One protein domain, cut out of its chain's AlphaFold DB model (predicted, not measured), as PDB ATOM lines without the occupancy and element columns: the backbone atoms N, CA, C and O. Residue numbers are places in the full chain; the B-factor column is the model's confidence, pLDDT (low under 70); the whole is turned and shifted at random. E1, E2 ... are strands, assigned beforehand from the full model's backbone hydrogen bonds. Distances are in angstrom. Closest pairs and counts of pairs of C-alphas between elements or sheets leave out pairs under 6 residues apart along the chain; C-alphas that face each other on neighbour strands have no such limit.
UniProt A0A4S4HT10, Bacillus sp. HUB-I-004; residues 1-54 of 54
ATOM      1  N   MET A   1     150.207 166.159 149.345       54.78
ATOM      2  CA  MET A   1     151.443 165.998 148.556       54.78
ATOM      3  C   MET A   1     152.506 166.819 149.261       54.78
ATOM      4  O   MET A   1     152.188 167.895 149.755       54.78
ATOM      5  N   SER A   2     153.670 166.216 149.489       54.97
ATOM      6  CA  SER A   2     154.705 166.643 150.434       54.97
ATOM      7  C   SER A   2     155.357 167.967 150.046       54.97
ATOM      8  O   SER A   2     155.486 168.244 148.862       54.97
ATOM      9  N   LYS A   3     155.844 168.692 151.060       59.97
ATOM     10  CA  LYS A   3     156.581 169.975 151.117       59.97
ATOM     11  C   LYS A   3     157.466 170.394 149.917       59.97
ATOM     12  O   LYS A   3     157.846 171.552 149.841       59.97
ATOM     13  N   LEU A   4     157.816 169.477 149.014       71.44
ATOM     14  CA  LEU A   4     158.665 169.701 147.846       71.44
ATOM     15  C   LEU A   4     157.923 169.772 146.507       71.44
ATOM     16  O   LEU A   4     158.458 170.409 145.613       71.44
ATOM     17  N   VAL A   5     156.769 169.123 146.319       77.38
ATOM     18  CA  VAL A   5     156.091 169.073 145.006       77.38
ATOM     19  C   VAL A   5     154.577 169.117 145.178       77.38
ATOM     20  O   VAL A   5     154.027 168.377 145.997       77.38
ATOM     21  N   ALA A   6     153.891 169.929 144.374       80.62
ATOM     22  CA  ALA A   6     152.435 169.906 144.274       80.62
ATOM     23  C   ALA A   6     151.959 169.938 142.817       80.62
ATOM     24  O   ALA A   6     152.564 170.566 141.945       80.62
ATOM     25  N   LEU A   7     150.838 169.258 142.565       76.50
ATOM     26  CA  LEU A   7     150.160 169.298 141.274       76.50
ATOM     27  C   LEU A   7     149.781 170.754 140.952       76.50
ATOM     28  O   LEU A   7     149.306 171.472 141.829       76.50
ATOM     29  N   ASN A   8     150.029 171.191 139.718       81.06
ATOM     30  CA  ASN A   8     149.821 172.563 139.222       81.06
ATOM     31  C   ASN A   8     150.727 173.662 139.820       81.06
ATOM     32  O   ASN A   8     150.655 174.794 139.356       81.06
ATOM     33  N   GLN A   9     151.593 173.359 140.797       83.81
ATOM     34  CA  GLN A   9     152.585 174.313 141.331       83.81
ATOM     35  C   GLN A   9     154.039 173.882 141.085       83.81
ATOM     36  O   GLN A   9     154.946 174.695 141.217       83.81
ATOM     37  N   GLY A  10     154.276 172.619 140.722       83.62
ATOM     38  CA  GLY A  10     155.622 172.110 140.477       83.62
ATOM     39  C   GLY A  10     156.409 171.910 141.771       83.62
ATOM     40  O   GLY A  10     155.858 171.459 142.777       83.62
ATOM     41  N   VAL A  11     157.712 172.188 141.714       85.19
ATOM     42  CA  VAL A  11     158.663 172.025 142.824       85.19
ATOM     43  C   VAL A  11     158.649 173.271 143.723       85.19
ATOM     44  O   VAL A  11     158.520 174.376 143.213       85.19
ATOM     45  N   LEU A  12     158.803 173.101 145.042       85.88
ATOM     46  CA  LEU A  12     158.710 174.156 146.069       85.88
ATOM     47  C   LEU A  12     157.406 174.970 145.965       85.88
ATOM     48  O   LEU A  12     157.431 176.165 145.670       85.88
ATOM     49  N   PRO A  13     156.247 174.331 146.198       87.81
ATOM     50  CA  PRO A  13     154.957 174.983 146.027       87.81
ATOM     51  C   PRO A  13     154.781 176.164 146.991       87.81
ATOM     52  O   PRO A  13     155.159 176.085 148.162       87.81
ATOM     53  N   LYS A  14     154.136 177.234 146.509       90.50
ATOM     54  CA  LYS A  14     153.776 178.414 147.316       90.50
ATOM     55  C   LYS A  14     152.870 178.029 148.487       90.50
ATOM     56  O   LYS A  14     153.003 178.573 149.579       90.50
ATOM     57  N   TYR A  15     151.965 177.081 148.251       89.56
ATOM     58  CA  TYR A  15     151.049 176.576 149.265       89.56
ATOM     59  C   TYR A  15     151.319 175.102 149.562       89.56
ATOM     60  O   TYR A  15     151.338 174.257 148.664       89.56
ATOM     61  N   THR A  16     151.490 174.793 150.844       89.31
ATOM     62  CA  THR A  16     151.613 173.429 151.378       89.31
ATOM     63  C   THR A  16     150.466 173.166 152.349       89.31
ATOM     64  O   THR A  16     149.654 174.050 152.586       89.31
ATOM     65  N   ALA A  17     150.352 171.949 152.881       89.25
ATOM     66  CA  ALA A  17     149.253 171.628 153.785       89.25
ATOM     67  C   ALA A  17     149.231 172.551 155.018       89.25
ATOM     68  O   ALA A  17     150.252 172.661 155.701       89.25
ATOM     69  N   GLY A  18     148.083 173.168 155.303       91.12
ATOM     70  CA  GLY A  18     147.927 174.126 156.398       91.12
ATOM     71  C   GLY A  18     146.741 175.079 156.232       91.12
ATOM     72  O   GLY A  18     146.032 175.042 155.225       91.12
ATOM     73  N   LEU A  19     146.547 175.929 157.243       94.19
ATOM     74  CA  LEU A  19     145.601 177.044 157.247       94.19
ATOM     75  C   LEU A  19     146.334 178.326 156.842       94.19
ATOM     76  O   LEU A  19     147.408 178.621 157.366       94.19
ATOM     77  N   TYR A  20     145.739 179.076 155.925       95.75
ATOM     78  CA  TYR A  20     146.212 180.374 155.469       95.75
ATOM     79  C   TYR A  20     145.126 181.404 155.731       95.75
ATOM     80  O   TYR A  20     143.971 181.192 155.362       95.75
ATOM     81  N   GLU A  21     145.502 182.513 156.350       96.19
ATOM     82  CA  GLU A  21     144.602 183.622 156.641       96.19
ATOM     83  C   GLU A  21     145.002 184.824 155.793       96.19
ATOM     84  O   GLU A  21     146.170 185.218 155.759       96.19
ATOM     85  N   GLU A  22     144.026 185.394 155.093       95.81
ATOM     86  CA  GLU A  22     144.201 186.618 154.321       95.81
ATOM     87  C   GLU A  22     142.954 187.489 154.470       95.81
ATOM     88  O   GLU A  22     141.845 187.096 154.097       95.81
ATOM     89  N   GLN A  23     143.147 188.691 155.024       95.50
ATOM     90  CA  GLN A  23     142.075 189.637 155.339       95.50
ATOM     91  C   GLN A  23     140.976 188.982 156.199       95.50
ATOM     92  O   GLN A  23     141.235 188.593 157.331       95.50
ATOM     93  N   ASN A  24     139.764 188.850 155.653       95.00
ATOM     94  CA  ASN A  24     138.602 188.246 156.307       95.00
ATOM     95  C   ASN A  24     138.327 186.823 155.791       95.00
ATOM     96  O   ASN A  24     137.201 186.336 155.890       95.00
ATOM     97  N   THR A  25     139.316 186.181 155.164       95.25
ATOM     98  CA  THR A  25     139.167 184.862 154.546       95.25
ATOM     99  C   THR A  25     140.182 183.867 155.091       95.25
ATOM    100  O   THR A  25     141.319 184.212 155.417       95.25
ATOM    101  N   SER A  26     139.757 182.608 155.156       95.19
ATOM    102  CA  SER A  26     140.579 181.482 155.583       95.19
ATOM    103  C   SER A  26     140.593 180.424 154.483       95.19
ATOM    104  O   SER A  26     139.541 179.956 154.048       95.19
ATOM    105  N   MET A  27     141.783 180.021 154.043       94.94
ATOM    106  CA  MET A  27     141.989 178.948 153.073       94.94
ATOM    107  C   MET A  27     142.666 177.764 153.761       94.94
ATOM    108  O   MET A  27     143.771 177.885 154.288       94.94
ATOM    109  N   VAL A  28     142.034 176.591 153.706       94.31
ATOM    110  CA  VAL A  28     142.638 175.340 154.178       94.31
ATOM    111  C   VAL A  28     143.150 174.535 152.991       94.31
ATOM    112  O   VAL A  28     142.389 174.146 152.105       94.31
ATOM    113  N   VAL A  29     144.446 174.237 152.996       91.94
ATOM    114  CA  VAL A  29     145.088 173.352 152.022       91.94
ATOM    115  C   VAL A  29     145.224 171.969 152.657       91.94
ATOM    116  O   VAL A  29     146.076 171.751 153.515       91.94
ATOM    117  N   SER A  30     144.374 171.025 152.248       90.19
ATOM    118  CA  SER A  30     144.364 169.648 152.768       90.19
ATOM    119  C   SER A  30     145.330 168.721 152.019       90.19
ATOM    120  O   SER A  30     145.565 168.870 150.815       90.19
ATOM    121  N   ARG A  31     145.838 167.684 152.696       87.75
ATOM    122  CA  ARG A  31     146.580 166.570 152.067       87.75
ATOM    123  C   ARG A  31     145.697 165.561 151.331       87.75
ATOM    124  O   ARG A  31     146.249 164.707 150.627       87.75
ATOM    125  N   GLY A  32     144.376 165.651 151.489       86.56
ATOM    126  CA  GLY A  32     143.388 164.764 150.880       86.56
ATOM    127  C   GLY A  32     143.375 163.339 151.452       86.56
ATOM    128  O   GLY A  32     144.306 162.887 152.132       86.56
ATOM    129  N   LEU A  33     142.310 162.598 151.136       87.56
ATOM    130  CA  LEU A  33     142.052 161.272 151.709       87.56
ATOM    131  C   LEU A  33     142.813 160.136 151.013       87.56
ATOM    132  O   LEU A  33     143.311 159.247 151.697       87.56
ATOM    133  N   GLY A  34     143.043 160.190 149.697       76.25
ATOM    134  CA  GLY A  34     143.880 159.176 149.035       76.25
ATOM    135  C   GLY A  34     143.604 158.835 147.578       76.25
ATOM    136  O   GLY A  34     144.368 158.052 147.032       76.25
ATOM    137  N   ASN A  35     142.620 159.444 146.913       68.19
ATOM    138  CA  ASN A  35     142.322 159.178 145.493       68.19
ATOM    139  C   ASN A  35     143.305 159.864 144.517       68.19
ATOM    140  O   ASN A  35     142.907 160.361 143.468       68.19
ATOM    141  N   SER A  36     144.583 159.978 144.886       64.12
ATOM    142  CA  SER A  36     145.566 160.697 144.073       64.12
ATOM    143  C   SER A  36     146.095 159.824 142.935       64.12
ATOM    144  O   SER A  36     146.384 158.649 143.135       64.12
ATOM    145  N   ILE A  37     146.279 160.436 141.761       64.75
ATOM    146  CA  ILE A  37     146.863 159.829 140.548       64.75
ATOM    147  C   ILE A  37     148.283 159.288 140.812       64.75
ATOM    148  O   ILE A  37     148.742 158.377 140.130       64.75
ATOM    149  N   ILE A  38     148.981 159.826 141.819       65.44
ATOM    150  CA  ILE A  38     150.322 159.389 142.209       65.44
ATOM    151  C   ILE A  38     150.214 158.510 143.467       65.44
ATOM    152  O   ILE A  38     149.883 159.023 144.539       65.44
ATOM    153  N   PRO A  39     150.523 157.202 143.378       65.25
ATOM    154  CA  PRO A  39     150.270 156.257 144.468       65.25
ATOM    155  C   PRO A  39     151.255 156.376 145.645       65.25
ATOM    156  O   PRO A  39     150.947 155.940 146.752       65.25
ATOM    157  N   GLN A  40     152.437 156.976 145.456       71.94
ATOM    158  CA  GLN A  40     153.450 157.080 146.516       71.94
ATOM    159  C   GLN A  40     153.225 158.304 147.425       71.94
ATOM    160  O   GLN A  40     153.328 159.452 146.997       71.94
ATOM    161  N   ARG A  41     152.970 158.060 148.721       74.94
ATOM    162  CA  ARG A  41     152.704 159.086 149.753       74.94
ATOM    163  C   ARG A  41     153.831 159.188 150.791       74.94
ATOM    164  O   ARG A  41     153.608 158.969 151.981       74.94
ATOM    165  N   ILE A  42     155.040 159.553 150.370       75.88
ATOM    166  CA  ILE A  42     156.176 159.736 151.290       75.88
ATOM    167  C   ILE A  42     155.872 160.899 152.257       75.88
ATOM    168  O   ILE A  42     155.647 162.030 151.829       75.88
ATOM    169  N   PHE A  43     155.787 160.607 153.561       75.06
ATOM    170  CA  PHE A  43     155.427 161.553 154.636       75.06
ATOM    171  C   PHE A  43     154.125 162.361 154.421       75.06
ATOM    172  O   PHE A  43     153.920 163.401 155.047       75.06
ATOM    173  N   ASN A  44     153.200 161.883 153.580       78.12
ATOM    174  CA  ASN A  44     151.954 162.582 153.245       78.12
ATOM    175  C   ASN A  44     150.724 161.779 153.700       78.12
ATOM    176  O   ASN A  44     149.970 161.299 152.855       78.12
ATOM    177  N   ARG A  45     150.527 161.596 155.016       84.69
ATOM    178  CA  ARG A  45     149.372 160.854 155.577       84.69
ATOM    179  C   ARG A  45     148.017 161.457 155.135       84.69
ATOM    180  O   ARG A  45     147.984 162.658 154.853       84.69
ATOM    181  N   PRO A  46     146.942 160.648 155.029       87.25
ATOM    182  CA  PRO A  46     145.580 161.138 154.801       87.25
ATOM    183  C   PRO A  46     145.163 162.204 155.808       87.25
ATOM    184  O   PRO A  46     145.585 162.158 156.961       87.25
ATOM    185  N   GLU A  47     144.328 163.137 155.363       89.62
ATOM    186  CA  GLU A  47     143.817 164.230 156.186       89.62
ATOM    187  C   GLU A  47     142.333 164.459 155.892       89.62
ATOM    188  O   GLU A  47     141.941 164.558 154.727       89.62
ATOM    189  N   LEU A  48     141.529 164.540 156.954       91.75
ATOM    190  CA  LEU A  48     140.123 164.933 156.921       91.75
ATOM    191  C   LEU A  48     140.013 166.313 157.576       91.75
ATOM    192  O   LEU A  48     140.375 166.466 158.740       91.75
ATOM    193  N   VAL A  49     139.527 167.302 156.831       92.62
ATOM    194  CA  VAL A  49     139.324 168.665 157.336       92.62
ATOM    195  C   VAL A  49     137.860 168.836 157.723       92.62
ATOM    196  O   VAL A  49     136.975 168.484 156.946       92.62
ATOM    197  N   VAL A  50     137.615 169.396 158.907       94.50
ATOM    198  CA  VAL A  50     136.278 169.752 159.397       94.50
ATOM    199  C   VAL A  50     136.222 171.268 159.550       94.50
ATOM    200  O   VAL A  50     137.066 171.846 160.229       94.50
ATOM    201  N   VAL A  51     135.241 171.904 158.907       92.56
ATOM    202  CA  VAL A  51     134.980 173.345 159.016       92.56
ATOM    203  C   VAL A  51     133.591 173.525 159.608       92.56
ATOM    204  O   VAL A  51     132.622 172.993 159.070       92.56
ATOM    205  N   GLN A  52     133.505 174.271 160.705       94.06
ATOM    206  CA  GLN A  52     132.244 174.669 161.318       94.06
ATOM    207  C   GLN A  52     131.965 176.128 160.957       94.06
ATOM    208  O   GLN A  52     132.811 176.990 161.186       94.06
ATOM    209  N   LEU A  53     130.783 176.393 160.403       90.88
ATOM    210  CA  LEU A  53     130.265 177.740 160.165       90.88
ATOM    211  C   LEU A  53     129.093 177.968 161.129       90.88
ATOM    212  O   LEU A  53     128.323 177.034 161.368       90.88
ATOM    213  N   ASN A  54     129.004 179.167 161.706       79.06
ATOM    214  CA  ASN A  54     127.939 179.574 162.629       79.06
ATOM    215  C   ASN A  54     126.927 180.471 161.920       79.06
ATOM    216  O   ASN A  54     127.380 181.305 161.104       79.06
TER     217      ASN A  54
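Overview. This is residues 1 to 54 of the 54 residues of a protein of Bacillus sp. HUB-I-004 (UniProt A0A4S4HT10). There is little regular structure here: one two-stranded hairpin, E1 and E2, extends from loosely wound loops, with residues 21 to 26 sticking out at its tip, while residues 46 to 54 form a drawn-out tail. The 54 printed residues have no named helix and two named strands, E1 then E2, in one antiparallel sheet; the class is all strand, with 10 residues in named elements. The whole is loose, with a radius of gyration of the C-alphas of 12.5 A, and elongated, spanning 37 by 22 by 17 A.

Arrangement. E1, residues 18 to 22, and E2, residues 25 to 29, form a hairpin through a tight link of 2 residues. They are antiparallel, at 158 degrees between directions. C-alphas 19 and 28 face each other at 4.6 A. N 20 and O 27, at 2.8 A, and N 29 and O 18, at 2.9 A, are within hydrogen-bond range. Residues 5 to 6 make a short antiparallel pairing with residues 10 to 11.

Along the chain. E1 runs 13.2 A from C-alpha 18 at (147.927, 174.126, 156.398). E2 also runs 13.2 A, ending with C-alpha 29 at (145.088, 173.352, 152.022).

Size, cuts and confidence. The farthest C-alphas, of Gln 40 and Asn 54, are 37.6 A apart. The printed part has no cut. Residues 1 to 17 and 30 to 54 hold no named element. Model confidence is under 70 at residues 1 to 3 and 35 to 39.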